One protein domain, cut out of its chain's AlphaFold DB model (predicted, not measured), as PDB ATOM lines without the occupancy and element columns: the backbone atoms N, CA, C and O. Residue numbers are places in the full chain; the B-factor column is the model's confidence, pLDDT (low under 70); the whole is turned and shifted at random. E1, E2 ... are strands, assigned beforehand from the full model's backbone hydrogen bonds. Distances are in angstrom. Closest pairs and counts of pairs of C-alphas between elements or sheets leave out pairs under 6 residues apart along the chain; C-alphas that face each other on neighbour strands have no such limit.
ATOM      1  N   VAL A   3     135.224 171.684 136.727       57.47
ATOM      2  CA  VAL A   3     135.002 173.045 136.217       57.47
ATOM      3  C   VAL A   3     135.820 174.013 137.056       57.47
ATOM      4  O   VAL A   3     135.634 174.117 138.270       57.47
ATOM      5  N   PHE A   4     136.718 174.735 136.391       65.38
ATOM      6  CA  PHE A   4     137.482 175.813 136.993       65.38
ATOM      7  C   PHE A   4     136.766 177.129 136.709       65.38
ATOM      8  O   PHE A   4     136.627 177.551 135.552       65.38
ATOM      9  N   LEU A   5     136.298 177.772 137.774       57.16
ATOM     10  CA  LEU A   5     135.788 179.131 137.705       57.16
ATOM     11  C   LEU A   5     136.937 180.065 138.077       57.16
ATOM     12  O   LEU A   5     137.504 179.895 139.157       57.16
ATOM     13  N   PRO A   6     137.314 181.025 137.218       50.84
ATOM     14  CA  PRO A   6     138.291 182.024 137.618       50.84
ATOM     15  C   PRO A   6     137.727 182.789 138.822       50.84
ATOM     16  O   PRO A   6     136.653 183.387 138.731       50.84
ATOM     17  N   ASP A   7     138.419 182.727 139.962       49.38
ATOM     18  CA  ASP A   7     138.072 183.542 141.122       49.38
ATOM     19  C   ASP A   7     138.240 185.024 140.748       49.38
ATOM     20  O   ASP A   7     139.220 185.425 140.115       49.38
ATOM     21  N   TRP A   8     137.276 185.854 141.138       48.47
ATOM     22  CA  TRP A   8     137.232 187.283 140.815       48.47
ATOM     23  C   TRP A   8     138.246 188.110 141.622       48.47
ATOM     24  O   TRP A   8     138.206 189.343 141.595       48.47
ATOM     25  N   ARG A   9     139.164 187.466 142.354       41.97
ATOM     26  CA  ARG A   9     140.241 188.115 143.106       41.97
ATOM     27  C   ARG A   9     141.536 187.312 142.988       41.97
ATOM     28  O   ARG A   9     141.747 186.356 143.716       41.97
ATOM     29  N   ASN A  10     142.432 187.804 142.134       40.16
ATOM     30  CA  ASN A  10     143.823 187.381 141.936       40.16
ATOM     31  C   ASN A  10     144.088 186.092 141.137       40.16
ATOM     32  O   ASN A  10     143.920 184.966 141.592       40.16
ATOM     33  N   HIS A  11     144.709 186.299 139.971       51.34
ATOM     34  CA  HIS A  11     145.552 185.326 139.281       51.34
ATOM     35  C   HIS A  11     146.787 184.985 140.138       51.34
ATOM     36  O   HIS A  11     147.860 185.557 139.947       51.34
ATOM     37  N   THR A  12     146.670 184.053 141.084       41.84
ATOM     38  CA  THR A  12     147.840 183.478 141.769       41.84
ATOM     39  C   THR A  12     147.886 181.969 141.533       41.84
ATOM     40  O   THR A  12     147.166 181.184 142.142       41.84
ATOM     41  N   PHE A  13     148.753 181.596 140.591       52.25
ATOM     42  CA  PHE A  13     148.994 180.288 139.964       52.25
ATOM     43  C   PHE A  13     149.468 179.139 140.889       52.25
ATOM     44  O   PHE A  13     150.172 178.246 140.429       52.25
ATOM     45  N   CYS A  14     149.111 179.107 142.176       54.56
ATOM     46  CA  CYS A  14     149.560 178.026 143.072       54.56
ATOM     47  C   CYS A  14     148.427 177.261 143.771       54.56
ATOM     48  O   CYS A  14     148.609 176.090 144.085       54.56
ATOM     49  N   CYS A  15     147.242 177.860 143.934       55.62
ATOM     50  CA  CYS A  15     146.121 177.218 144.630       55.62
ATOM     51  C   CYS A  15     144.803 177.464 143.886       55.62
ATOM     52  O   CYS A  15     143.880 178.087 144.403       55.62
ATOM     53  N   GLY A  16     144.734 177.028 142.630       54.34
ATOM     54  CA  GLY A  16     143.486 177.050 141.882       54.34
ATOM     55  C   GLY A  16     142.476 176.074 142.495       54.34
ATOM     56  O   GLY A  16     142.802 174.911 142.704       54.34
ATOM     57  N   SER A  17     141.255 176.534 142.774       56.81
ATOM     58  CA  SER A  17     140.160 175.660 143.206       56.81
ATOM     59  C   SER A  17     139.318 175.260 142.001       56.81
ATOM     60  O   SER A  17     138.925 176.108 141.202       56.81
ATOM     61  N   TYR A  18     139.028 173.972 141.870       64.25
ATOM     62  CA  TYR A  18     138.100 173.452 140.874       64.25
ATOM     63  C   TYR A  18     136.961 172.735 141.583       64.25
ATOM     64  O   TYR A  18     137.128 172.180 142.669       64.25
ATOM     65  N   MET A  19     135.784 172.755 140.972       67.12
ATOM     66  CA  MET A  19     134.700 171.887 141.414       67.12
ATOM     67  C   MET A  19     134.837 170.551 140.711       67.12
ATOM     68  O   MET A  19     135.028 170.534 139.496       67.12
ATOM     69  N   TYR A  20     134.697 169.464 141.461       71.75
ATOM     70  CA  TYR A  20     134.772 168.099 140.959       71.75
ATOM     71  C   TYR A  20     133.475 167.356 141.245       71.75
ATOM     72  O   TYR A  20     132.892 167.490 142.321       71.75
ATOM     73  N   ILE A  21     133.053 166.552 140.275       69.44
ATOM     74  CA  ILE A  21     132.000 165.559 140.458       69.44
ATOM     75  C   ILE A  21     132.527 164.206 140.018       69.44
ATOM     76  O   ILE A  21     132.979 164.046 138.873       69.44
ATOM     77  N   GLU A  22     132.430 163.254 140.940       68.06
ATOM     78  CA  GLU A  22     132.666 161.836 140.708       68.06
ATOM     79  C   GLU A  22     131.487 161.266 139.920       68.06
ATOM     80  O   GLU A  22     130.352 161.351 140.371       68.06
ATOM     81  N   GLY A  23     131.741 160.741 138.721       61.84
ATOM     82  CA  GLY A  23     130.692 160.220 137.837       61.84
ATOM     83  C   GLY A  23     130.287 158.773 138.126       61.84
ATOM     84  O   GLY A  23     129.282 158.318 137.592       61.84
ATOM     85  N   ASP A  24     131.048 158.062 138.959       59.19
ATOM     86  CA  ASP A  24     130.930 156.607 139.131       59.19
ATOM     87  C   ASP A  24     129.789 156.199 140.083       59.19
ATOM     88  O   ASP A  24     129.367 155.045 140.085       59.19
ATOM     89  N   SER A  25     129.251 157.151 140.856       57.53
ATOM     90  CA  SER A  25     128.130 156.946 141.793       57.53
ATOM     91  C   SER A  25     126.864 157.729 141.418       57.53
ATOM     92  O   SER A  25     125.960 157.862 142.240       57.53
ATOM     93  N   VAL A  26     126.800 158.282 140.204       60.03
ATOM     94  CA  VAL A  26     125.713 159.169 139.767       60.03
ATOM     95  C   VAL A  26     124.692 158.364 138.965       60.03
ATOM     96  O   VAL A  26     125.040 157.717 137.974       60.03
ATOM     97  N   VAL A  27     123.430 158.368 139.401       59.28
ATOM     98  CA  VAL A  27     122.341 157.653 138.722       59.28
ATOM     99  C   VAL A  27     121.786 158.541 137.605       59.28
ATOM    100  O   VAL A  27     121.726 159.758 137.746       59.28
ATOM    101  N   HIS A  28     121.348 157.953 136.486       61.66
ATOM    102  CA  HIS A  28     120.660 158.703 135.426       61.66
ATOM    103  C   HIS A  28     119.549 159.596 136.001       61.66
ATOM    104  O   HIS A  28     118.647 159.106 136.683       61.66
ATOM    105  N   GLY A  29     119.600 160.896 135.696       64.19
ATOM    106  CA  GLY A  29     118.690 161.908 136.237       64.19
ATOM    107  C   GLY A  29     119.252 162.747 137.390       64.19
ATOM    108  O   GLY A  29     118.671 163.792 137.696       64.19
ATOM    109  N   ASP A  30     120.381 162.365 137.990       70.94
ATOM    110  CA  ASP A  30     121.051 163.205 138.978       70.94
ATOM    111  C   ASP A  30     121.641 164.459 138.321       70.94
ATOM    112  O   ASP A  30     122.140 164.468 137.188       70.94
ATOM    113  N   SER A  31     121.566 165.569 139.052       76.75
ATOM    114  CA  SER A  31     122.152 166.828 138.615       76.75
ATOM    115  C   SER A  31     122.766 167.581 139.780       76.75
ATOM    116  O   SER A  31     122.154 167.775 140.829       76.75
ATOM    117  N   ALA A  32     123.984 168.052 139.567       80.75
ATOM    118  CA  ALA A  32     124.656 168.960 140.469       80.75
ATOM    119  C   ALA A  32     124.716 170.325 139.811       80.75
ATOM    120  O   ALA A  32     125.128 170.475 138.656       80.75
ATOM    121  N   ARG A  33     124.292 171.337 140.559       85.25
ATOM    122  CA  ARG A  33     124.138 172.676 140.023       85.25
ATOM    123  C   ARG A  33     124.818 173.698 140.906       85.25
ATOM    124  O   ARG A  33     124.464 173.849 142.070       85.25
ATOM    125  N   LEU A  34     125.734 174.456 140.314       85.38
ATOM    126  CA  LEU A  34     126.260 175.668 140.922       85.38
ATOM    127  C   LEU A  34     125.476 176.877 140.417       85.38
ATOM    128  O   LEU A  34     125.221 177.004 139.219       85.38
ATOM    129  N   MET A  35     125.141 177.780 141.332       89.12
ATOM    130  CA  MET A  35     124.542 179.079 141.041       89.12
ATOM    131  C   MET A  35     125.524 180.197 141.378       89.12
ATOM    132  O   MET A  35     126.078 180.219 142.475       89.12
ATOM    133  N   SER A  36     125.708 181.150 140.466       88.12
ATOM    134  CA  SER A  36     126.425 182.386 140.773       88.12
ATOM    135  C   SER A  36     125.604 183.284 141.711       88.12
ATOM    136  O   SER A  36     124.371 183.179 141.755       88.12
ATOM    137  N   PRO A  37     126.243 184.253 142.388       89.69
ATOM    138  CA  PRO A  37     125.543 185.418 142.916       89.69
ATOM    139  C   PRO A  37     124.755 186.146 141.819       89.69
ATOM    140  O   PRO A  37     124.998 185.953 140.622       89.69
ATOM    141  N   VAL A  38     123.814 186.999 142.226       91.06
ATOM    142  CA  VAL A  38     123.084 187.860 141.289       91.06
ATOM    143  C   VAL A  38     124.044 188.893 140.700       91.06
ATOM    144  O   VAL A  38     124.618 189.713 141.416       91.06
ATOM    145  N   CYS A  39     124.190 188.865 139.381       89.88
ATOM    146  CA  CYS A  39     124.917 189.854 138.608       89.88
ATOM    147  C   CYS A  39     123.972 191.019 138.290       89.88
ATOM    148  O   CYS A  39     123.060 190.885 137.473       89.88
ATOM    149  N   ASN A  40     124.198 192.177 138.914       90.31
ATOM    150  CA  ASN A  40     123.432 193.410 138.672       90.31
ATOM    151  C   ASN A  40     123.957 194.209 137.462       90.31
ATOM    152  O   ASN A  40     123.939 195.438 137.460       90.31
ATOM    153  N   THR A  41     124.451 193.515 136.441       86.19
ATOM    154  CA  THR A  41     125.005 194.101 135.216       86.19
ATOM    155  C   THR A  41     124.069 193.851 134.037       86.19
ATOM    156  O   THR A  41     123.347 192.855 133.992       86.19
ATOM    157  N   SER A  42     124.077 194.759 133.064       86.19
ATOM    158  CA  SER A  42     123.305 194.644 131.825       86.19
ATOM    159  C   SER A  42     124.196 194.893 130.610       86.19
ATOM    160  O   SER A  42     125.284 195.458 130.718       86.19
ATOM    161  N   GLY A  43     123.742 194.448 129.439       88.19
ATOM    162  CA  GLY A  43     124.497 194.590 128.195       88.19
ATOM    163  C   GLY A  43     125.387 193.387 127.886       88.19
ATOM    164  O   GLY A  43     125.262 192.326 128.494       88.19
ATOM    165  N   LYS A  44     126.234 193.538 126.861       91.62
ATOM    166  CA  LYS A  44     127.070 192.448 126.343       91.62
ATOM    167  C   LYS A  44     128.159 192.075 127.343       91.62
ATOM    168  O   LYS A  44     128.928 192.933 127.764       91.62
ATOM    169  N   GLN A  45     128.231 190.797 127.681       90.00
ATOM    170  CA  GLN A  45     129.230 190.224 128.575       90.00
ATOM    171  C   GLN A  45     129.756 188.923 127.969       90.00
ATOM    172  O   GLN A  45     129.044 188.249 127.227       90.00
ATOM    173  N   CYS A  46     130.997 188.566 128.288       89.06
ATOM    174  CA  CYS A  46     131.589 187.297 127.878       89.06
ATOM    175  C   CYS A  46     131.820 186.442 129.119       89.06
ATOM    176  O   CYS A  46     132.581 186.824 130.009       89.06
ATOM    177  N   LEU A  47     131.145 185.300 129.183       89.38
ATOM    178  CA  LEU A  47     131.388 184.302 130.208       89.38
ATOM    179  C   LEU A  47     132.492 183.370 129.714       89.38
ATOM    180  O   LEU A  47     132.324 182.702 128.693       89.38
ATOM    181  N   SER A  48     133.596 183.309 130.452       89.62
ATOM    182  CA  SER A  48     134.718 182.410 130.197       89.62
ATOM    183  C   SER A  48     134.907 181.440 131.361       89.62
ATOM    184  O   SER A  48     134.721 181.788 132.526       89.62
ATOM    185  N   PHE A  49     135.235 180.194 131.040       87.31
ATOM    186  CA  PHE A  49     135.421 179.122 132.017       87.31
ATOM    187  C   PHE A  49     136.327 178.040 131.438       87.31
ATOM    188  O   PHE A  49     136.491 177.940 130.220       87.31
ATOM    189  N   TRP A  50     136.889 177.207 132.308       87.31
ATOM    190  CA  TRP A  50     137.604 176.005 131.894       87.31
ATOM    191  C   TRP A  50     136.871 174.770 132.397       87.31
ATOM    192  O   TRP A  50     136.340 174.760 133.508       87.31
ATOM    193  N   PHE A  51     136.837 173.731 131.572       87.44
ATOM    194  CA  PHE A  51     136.211 172.463 131.905       87.44
ATOM    195  C   PHE A  51     137.112 171.294 131.510       87.44
ATOM    196  O   PHE A  51     137.825 171.346 130.506       87.44
ATOM    197  N   HIS A  52     137.047 170.225 132.294       86.75
ATOM    198  CA  HIS A  52     137.669 168.937 132.014       86.75
ATOM    199  C   HIS A  52     136.595 167.856 132.140       86.75
ATOM    200  O   HIS A  52     136.009 167.618 133.200       86.75
ATOM    201  N   MET A  53     136.261 167.254 131.004       84.81
ATOM    202  CA  MET A  53     135.202 166.256 130.880       84.81
ATOM    203  C   MET A  53     135.824 164.941 130.430       84.81
ATOM    204  O   MET A  53     135.724 164.571 129.266       84.81
ATOM    205  N   TYR A  54     136.462 164.241 131.362       84.31
ATOM    206  CA  TYR A  54     137.022 162.913 131.140       84.31
ATOM    207  C   TYR A  54     136.359 161.896 132.070       84.31
ATOM    208  O   TYR A  54     136.124 162.187 133.245       84.31
ATOM    209  N   GLY A  55     136.037 160.718 131.543       77.44
ATOM    210  CA  GLY A  55     135.411 159.644 132.308       77.44
ATOM    211  C   GLY A  55     134.729 158.605 131.424       77.44
ATOM    212  O   GLY A  55     134.603 158.787 130.209       77.44
ATOM    213  N   LEU A  56     134.305 157.512 132.059       69.81
ATOM    214  CA  LEU A  56     133.579 156.405 131.428       69.81
ATOM    215  C   LEU A  56     132.058 156.587 131.470       69.81
ATOM    216  O   LEU A  56     131.339 155.796 130.874       69.81
ATOM    217  N   ALA A  57     131.559 157.613 132.164       65.75
ATOM    218  CA  ALA A  57     130.130 157.868 132.259       65.75
ATOM    219  C   ALA A  57     129.533 158.147 130.866       65.75
ATOM    220  O   ALA A  57     129.905 159.097 130.173       65.75
ATOM    221  N   ASN A  58     128.576 157.305 130.475       64.69
ATOM    222  CA  ASN A  58     128.004 157.262 129.127       64.69
ATOM    223  C   ASN A  58     127.140 158.491 128.780       64.69
ATOM    224  O   ASN A  58     126.797 158.684 127.618       64.69
ATOM    225  N   ALA A  59     126.784 159.311 129.776       71.88
ATOM    226  CA  ALA A  59     125.858 160.434 129.634       71.88
ATOM    227  C   ALA A  59     126.327 161.704 130.372       71.88
ATOM    228  O   ALA A  59     125.541 162.397 131.000       71.88
ATOM    229  N   MET A  60     127.615 162.050 130.312       78.56
ATOM    230  CA  MET A  60     128.105 163.298 130.923       78.56
ATOM    231  C   MET A  60     127.561 164.527 130.181       78.56
ATOM    232  O   MET A  60     127.907 164.730 129.019       78.56
ATOM    233  N   LEU A  61     126.787 165.391 130.838       86.44
ATOM    234  CA  LEU A  61     126.284 166.632 130.243       86.44
ATOM    235  C   LEU A  61     126.651 167.845 131.103       86.44
ATOM    236  O   LEU A  61     126.300 167.923 132.276       86.44
ATOM    237  N   LEU A  62     127.319 168.827 130.506       88.44
ATOM    238  CA  LEU A  62     127.621 170.115 131.125       88.44
ATOM    239  C   LEU A  62     126.781 171.198 130.449       88.44
ATOM    240  O   LEU A  62     126.979 171.499 129.273       88.44
ATOM    241  N   ASN A  63     125.853 171.799 131.191       91.19
ATOM    242  CA  ASN A  63     124.954 172.841 130.708       91.19
ATOM    243  C   ASN A  63     125.136 174.145 131.473       91.19
ATOM    244  O   ASN A  63     125.219 174.170 132.699       91.19
ATOM    245  N   PHE A  64     125.075 175.245 130.736       92.75
ATOM    246  CA  PHE A  64     125.077 176.584 131.293       92.75
ATOM    247  C   PHE A  64     123.738 177.234 131.015       92.75
ATOM    248  O   PHE A  64     123.261 177.224 129.877       92.75
ATOM    249  N   HIS A  65     123.163 177.842 132.043       93.38
ATOM    250  CA  HIS A  65     121.918 178.582 131.929       93.38
ATOM    251  C   HIS A  65     122.061 179.975 132.526       93.38
ATOM    252  O   HIS A  65     122.807 180.176 133.484       93.38
ATOM    253  N   ILE A  66     121.300 180.917 131.984       93.56
ATOM    254  CA  ILE A  66     121.074 182.234 132.569       93.56
ATOM    255  C   ILE A  66     119.667 182.292 133.137       93.56
ATOM    256  O   ILE A  66     118.721 181.846 132.493       93.56
ATOM    257  N   TYR A  67     119.553 182.864 134.331       93.44
ATOM    258  CA  TYR A  67     118.296 183.111 135.020       93.44
ATOM    259  C   TYR A  67     118.000 184.605 135.038       93.44
ATOM    260  O   TYR A  67     118.673 185.343 135.749       93.44
ATOM    261  N   GLU A  68     116.976 185.043 134.304       91.81
ATOM    262  CA  GLU A  68     116.458 186.418 134.321       91.81
ATOM    263  C   GLU A  68     114.999 186.407 134.795       91.81
ATOM    264  O   GLU A  68     114.134 185.847 134.126       91.81
ATOM    265  N   LYS A  69     114.692 187.023 135.950       84.75
ATOM    266  CA  LYS A  69     113.328 187.039 136.535       84.75
ATOM    267  C   LYS A  69     112.640 185.655 136.512       84.75
ATOM    268  O   LYS A  69     111.505 185.532 136.061       84.75
ATOM    269  N   ASN A  70     113.340 184.623 136.987       78.62
ATOM    270  CA  ASN A  70     112.902 183.217 137.016       78.62
ATOM    271  C   ASN A  70     112.773 182.511 135.654       78.62
ATOM    272  O   ASN A  70     112.368 181.351 135.622       78.62
ATOM    273  N   GLN A  71     113.144 183.145 134.540       89.31
ATOM    274  CA  GLN A  71     113.257 182.459 133.252       89.31
ATOM    275  C   GLN A  71     114.665 181.905 133.076       89.31
ATOM    276  O   GLN A  71     115.636 182.655 133.151       89.31
ATOM    277  N   ALA A  72     114.752 180.596 132.846       91.88
ATOM    278  CA  ALA A  72     115.995 179.890 132.585       91.88
ATOM    279  C   ALA A  72     116.219 179.748 131.078       91.88
ATOM    280  O   ALA A  72     115.418 179.113 130.393       91.88
ATOM    281  N   THR A  73     117.338 180.259 130.574       93.56
ATOM    282  CA  THR A  73     117.734 180.110 129.169       93.56
ATOM    283  C   THR A  73     119.053 179.364 129.098       93.56
ATOM    284  O   THR A  73     120.041 179.809 129.678       93.56
ATOM    285  N   LYS A  74     119.094 178.234 128.382       94.19
ATOM    286  CA  LYS A  74     120.342 177.502 128.133       94.19
ATOM    287  C   LYS A  74     121.205 178.282 127.143       94.19
ATOM    288  O   LYS A  74     120.756 178.567 126.038       94.19
ATOM    289  N   ILE A  75     122.435 178.595 127.537       94.25
ATOM    290  CA  ILE A  75     123.371 179.409 126.746       94.25
ATOM    291  C   ILE A  75     124.555 178.611 126.205       94.25
ATOM    292  O   ILE A  75     125.156 179.004 125.211       94.25
ATOM    293  N   TRP A  76     124.899 177.488 126.835       94.12
ATOM    294  CA  TRP A  76     126.010 176.652 126.397       94.12
ATOM    295  C   TRP A  76     125.811 175.208 126.852       94.12
ATOM    296  O   TRP A  76     125.169 174.953 127.874       94.12
ATOM    297  N   SER A  77     126.340 174.262 126.076       92.50
ATOM    298  CA  SER A  77     126.280 172.838 126.394       92.50
ATOM    299  C   SER A  77     127.460 172.065 125.798       92.50
ATOM    300  O   SER A  77     127.895 172.344 124.671       92.50
ATOM    301  N   ARG A  78     127.949 171.070 126.540       91.94
ATOM    302  CA  ARG A  78     128.828 169.998 126.053       91.94
ATOM    303  C   ARG A  78     128.379 168.665 126.620       91.94
ATOM    304  O   ARG A  78     127.959 168.592 127.769       91.94
ATOM    305  N   ALA A  79     128.484 167.628 125.801       88.06
ATOM    306  CA  ALA A  79     128.070 166.277 126.138       88.06
ATOM    307  C   ALA A  79     129.218 165.296 125.912       88.06
ATOM    308  O   ALA A  79     130.029 165.500 125.009       88.06
ATOM    309  N   ASN A  80     129.206 164.203 126.665       85.44
ATOM    310  CA  ASN A  80     130.130 163.078 126.591       85.44
ATOM    311  C   ASN A  80     131.574 163.437 126.964       85.44
ATOM    312  O   ASN A  80     131.917 164.579 127.279       85.44
ATOM    313  N   ASN A  81     132.429 162.423 126.919       85.62
ATOM    314  CA  ASN A  81     133.859 162.557 127.135       85.62
ATOM    315  C   ASN A  81     134.481 163.484 126.072       85.62
ATOM    316  O   ASN A  81     134.287 163.292 124.873       85.62
ATOM    317  N   GLN A  82     135.207 164.501 126.527       89.00
ATOM    318  CA  GLN A  82     135.897 165.493 125.700       89.00
ATOM    319  C   GLN A  82     137.397 165.197 125.568       89.00
ATOM    320  O   GLN A  82     138.080 165.873 124.808       89.00
ATOM    321  N   GLY A  83     137.904 164.183 126.271       86.75
ATOM    322  CA  GLY A  83     139.319 163.836 126.357       86.75
ATOM    323  C   GLY A  83     139.937 164.231 127.698       86.75
ATOM    324  O   GLY A  83     139.370 164.997 128.474       86.75
ATOM    325  N   ASN A  84     141.127 163.691 127.972       88.38
ATOM    326  CA  ASN A  84     141.868 163.942 129.210       88.38
ATOM    327  C   ASN A  84     142.688 165.246 129.141       88.38
ATOM    328  O   ASN A  84     143.905 165.232 129.303       88.38
ATOM    329  N   SER A  85     142.016 166.362 128.862       88.25
ATOM    330  CA  SER A  85     142.626 167.689 128.754       88.25
ATOM    331  C   SER A  85     141.664 168.768 129.236       88.25
ATOM    332  O   SER A  85     140.446 168.599 129.211       88.25
ATOM    333  N   TRP A  86     142.217 169.891 129.688       87.25
ATOM    334  CA  TRP A  86     141.433 171.077 130.017       87.25
ATOM    335  C   TRP A  86     141.066 171.837 128.747       87.25
ATOM    336  O   TRP A  86     141.919 172.107 127.901       87.25
ATOM    337  N   TYR A  87     139.801 172.228 128.644       90.12
ATOM    338  CA  TYR A  87     139.265 172.982 127.519       90.12
ATOM    339  C   TYR A  87     138.678 174.302 128.000       90.12
ATOM    340  O   TYR A  87     138.015 174.365 129.036       90.12
ATOM    341  N   GLN A  88     138.898 175.363 127.227       90.12
ATOM    342  CA  GLN A  88     138.316 176.667 127.510       90.12
ATOM    343  C   GLN A  88     136.965 176.809 126.801       90.12
ATOM    344  O   GLN A  88     136.860 176.637 125.586       90.12
ATOM    345  N   GLY A  89     135.929 177.148 127.564       89.62
ATOM    346  CA  GLY A  89     134.628 177.561 127.056       89.62
ATOM    347  C   GLY A  89     134.476 179.077 127.124       89.62
ATOM    348  O   GLY A  89     134.884 179.712 128.098       89.62
ATOM    349  N   GLN A  90     133.883 179.659 126.083       92.00
ATOM    350  CA  GLN A  90     133.496 181.067 126.053       92.00
ATOM    351  C   GLN A  90     132.109 181.213 125.432       92.00
ATOM    352  O   GLN A  90     131.784 180.533 124.454       92.00
ATOM    353  N   VAL A  91     131.288 182.091 126.003       92.75
ATOM    354  CA  VAL A  91     129.951 182.400 125.491       92.75
ATOM    355  C   VAL A  91     129.625 183.875 125.710       92.75
ATOM    356  O   VAL A  91     129.722 184.393 126.824       92.75
ATOM    357  N   GLU A  92     129.242 184.560 124.630       93.88
ATOM    358  CA  GLU A  92     128.704 185.919 124.703       93.88
ATOM    359  C   GLU A  92     127.250 185.862 125.182       93.88
ATOM    360  O   GLU A  92     126.429 185.104 124.663       93.88
ATOM    361  N   ILE A  93     126.931 186.685 126.175       92.38
ATOM    362  CA  ILE A  93     125.602 186.808 126.768       92.38
ATOM    363  C   ILE A  93     125.186 188.280 126.738       92.38
ATOM    364  O   ILE A  93     126.021 189.183 126.827       92.38
ATOM    365  N   LYS A  94     123.884 188.544 126.610       93.31
ATOM    366  CA  LYS A  94     123.349 189.915 126.581       93.31
ATOM    367  C   LYS A  94     122.130 190.077 127.501       93.31
ATOM    368  O   LYS A  94     121.036 190.370 127.009       93.31
ATOM    369  N   PRO A  95     122.304 189.886 128.821       90.88
ATOM    370  CA  PRO A  95     121.227 190.055 129.787       90.88
ATOM    371  C   PRO A  95     120.676 191.485 129.746       90.88
ATOM    372  O   PRO A  95     121.412 192.466 129.578       90.88
ATOM    373  N   GLN A  96     119.358 191.590 129.879       90.81
ATOM    374  CA  GLN A  96     118.631 192.861 129.930       90.81
ATOM    375  C   GLN A  96     118.294 193.262 131.369       90.81
ATOM    376  O   GLN A  96     117.943 194.412 131.631       90.81
ATOM    377  N   LYS A  97     118.357 192.310 132.301       90.94
ATOM    378  CA  LYS A  97     117.980 192.455 133.709       90.94
ATOM    379  C   LYS A  97     119.048 191.804 134.598       90.94
ATOM    380  O   LYS A  97     119.869 191.049 134.080       90.94
ATOM    381  N   PRO A  98     119.020 192.046 135.924       92.75
ATOM    382  CA  PRO A  98     119.828 191.274 136.857       92.75
ATOM    383  C   PRO A  98     119.641 189.776 136.637       92.75
ATOM    384  O   PRO A  98     118.505 189.306 136.485       92.75
ATOM    385  N   PHE A  99     120.753 189.051 136.603       93.06
ATOM    386  CA  PHE A  99     120.767 187.653 136.199       93.06
ATOM    387  C   PHE A  99     121.674 186.800 137.081       93.06
ATOM    388  O   PHE A  99     122.585 187.305 137.731       93.06
ATOM    389  N   GLN A 100     121.438 185.492 137.090       93.06
ATOM    390  CA  GLN A 100     122.360 184.508 137.660       93.06
ATOM    391  C   GLN A 100     122.796 183.529 136.581       93.06
ATOM    392  O   GLN A 100     122.010 183.170 135.703       93.06
ATOM    393  N   VAL A 101     124.037 183.070 136.664       91.81
ATOM    394  CA  VAL A 101     124.555 181.994 135.826       91.81
ATOM    395  C   VAL A 101     124.475 180.702 136.617       91.81
ATOM    396  O   VAL A 101     124.864 180.653 137.784       91.81
ATOM    397  N   SER A 102     123.970 179.651 135.983       91.25
ATOM    398  CA  SER A 102     123.975 178.318 136.559       91.25
ATOM    399  C   SER A 102     124.760 177.335 135.721       91.25
ATOM    400  O   SER A 102     124.547 177.254 134.510       91.25
ATOM    401  N   PHE A 103     125.555 176.527 136.399       89.50
ATOM    402  CA  PHE A 103     126.391 175.484 135.836       89.50
ATOM    403  C   PHE A 103     125.789 174.157 136.301       89.50
ATOM    404  O   PHE A 103     125.853 173.861 137.490       89.50
ATOM    405  N   CYS A 104     125.136 173.409 135.410       86.56
ATOM    406  CA  CYS A 104     124.627 172.066 135.706       86.56
ATOM    407  C   CYS A 104     125.558 171.033 135.103       86.56
ATOM    408  O   CYS A 104     125.776 171.032 133.891       86.56
ATOM    409  N   MET A 105     126.048 170.139 135.944       82.00
ATOM    410  CA  MET A 105     126.535 168.837 135.525       82.00
ATOM    411  C   MET A 105     125.377 167.864 135.722       82.00
ATOM    412  O   MET A 105     124.878 167.722 136.837       82.00
ATOM    413  N   CYS A 106     124.901 167.278 134.634       76.06
ATOM    414  CA  CYS A 106     123.714 166.436 134.609       76.06
ATOM    415  C   CYS A 106     124.060 165.095 133.913       76.06
ATOM    416  O   CYS A 106     124.924 165.084 133.029       76.06
ATOM    417  N   THR A 107     123.423 163.989 134.315       70.00
ATOM    418  CA  THR A 107     123.635 162.620 133.774       70.00
ATOM    419  C   THR A 107     122.370 161.943 133.268       70.00
ATOM    420  O   THR A 107     121.284 162.290 133.783       70.00
TER     421      THR A 107
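AT A GLANCE: This is residues 3 to 107 of the 107 residues of the protein "MAM domain-containing glycosylphosphatidylinositol anchor protein 1" of Anabarilius grahami (UniProt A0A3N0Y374). What shape? A twisted wall, E1-E6-E3-E4, has E2-E5 partly over one face; residues 8 to 15 stick out. What makes it? The class is all strand; under half of the 105 printed residues, 45, lie in antiparallel strands E1 to E6. It is compact, radius of gyration of the C-alphas 14.5 A, spanning 40 by 35 by 18 A.

IN THESE COORDINATES: Which come first? E1, residues 31 to 35, begins at C-alpha (122.152, 166.828, 138.615); E2 is 45 to 52, E3 61 to 68. Which follow? E4, 71 to 79, bends by 59 degrees at residue 76; E5 is 87 to 93; E6, 99 to 106, ends at C-alpha (123.714, 166.436, 134.609).

HOW THE PARTS SIT: What pairs? In hairpin E3-E4, N 62 and O 78 are within hydrogen-bond range, 2.8 A. Do sheets meet? The closest C-alphas of E4 and E5, Trp 76 and Val 91, are 7.0 A apart.

THE WHOLE: Any cut? The printed part has no cut. Low confidence? The pLDDT is under 70 in 29 residues, among them 3 to 19.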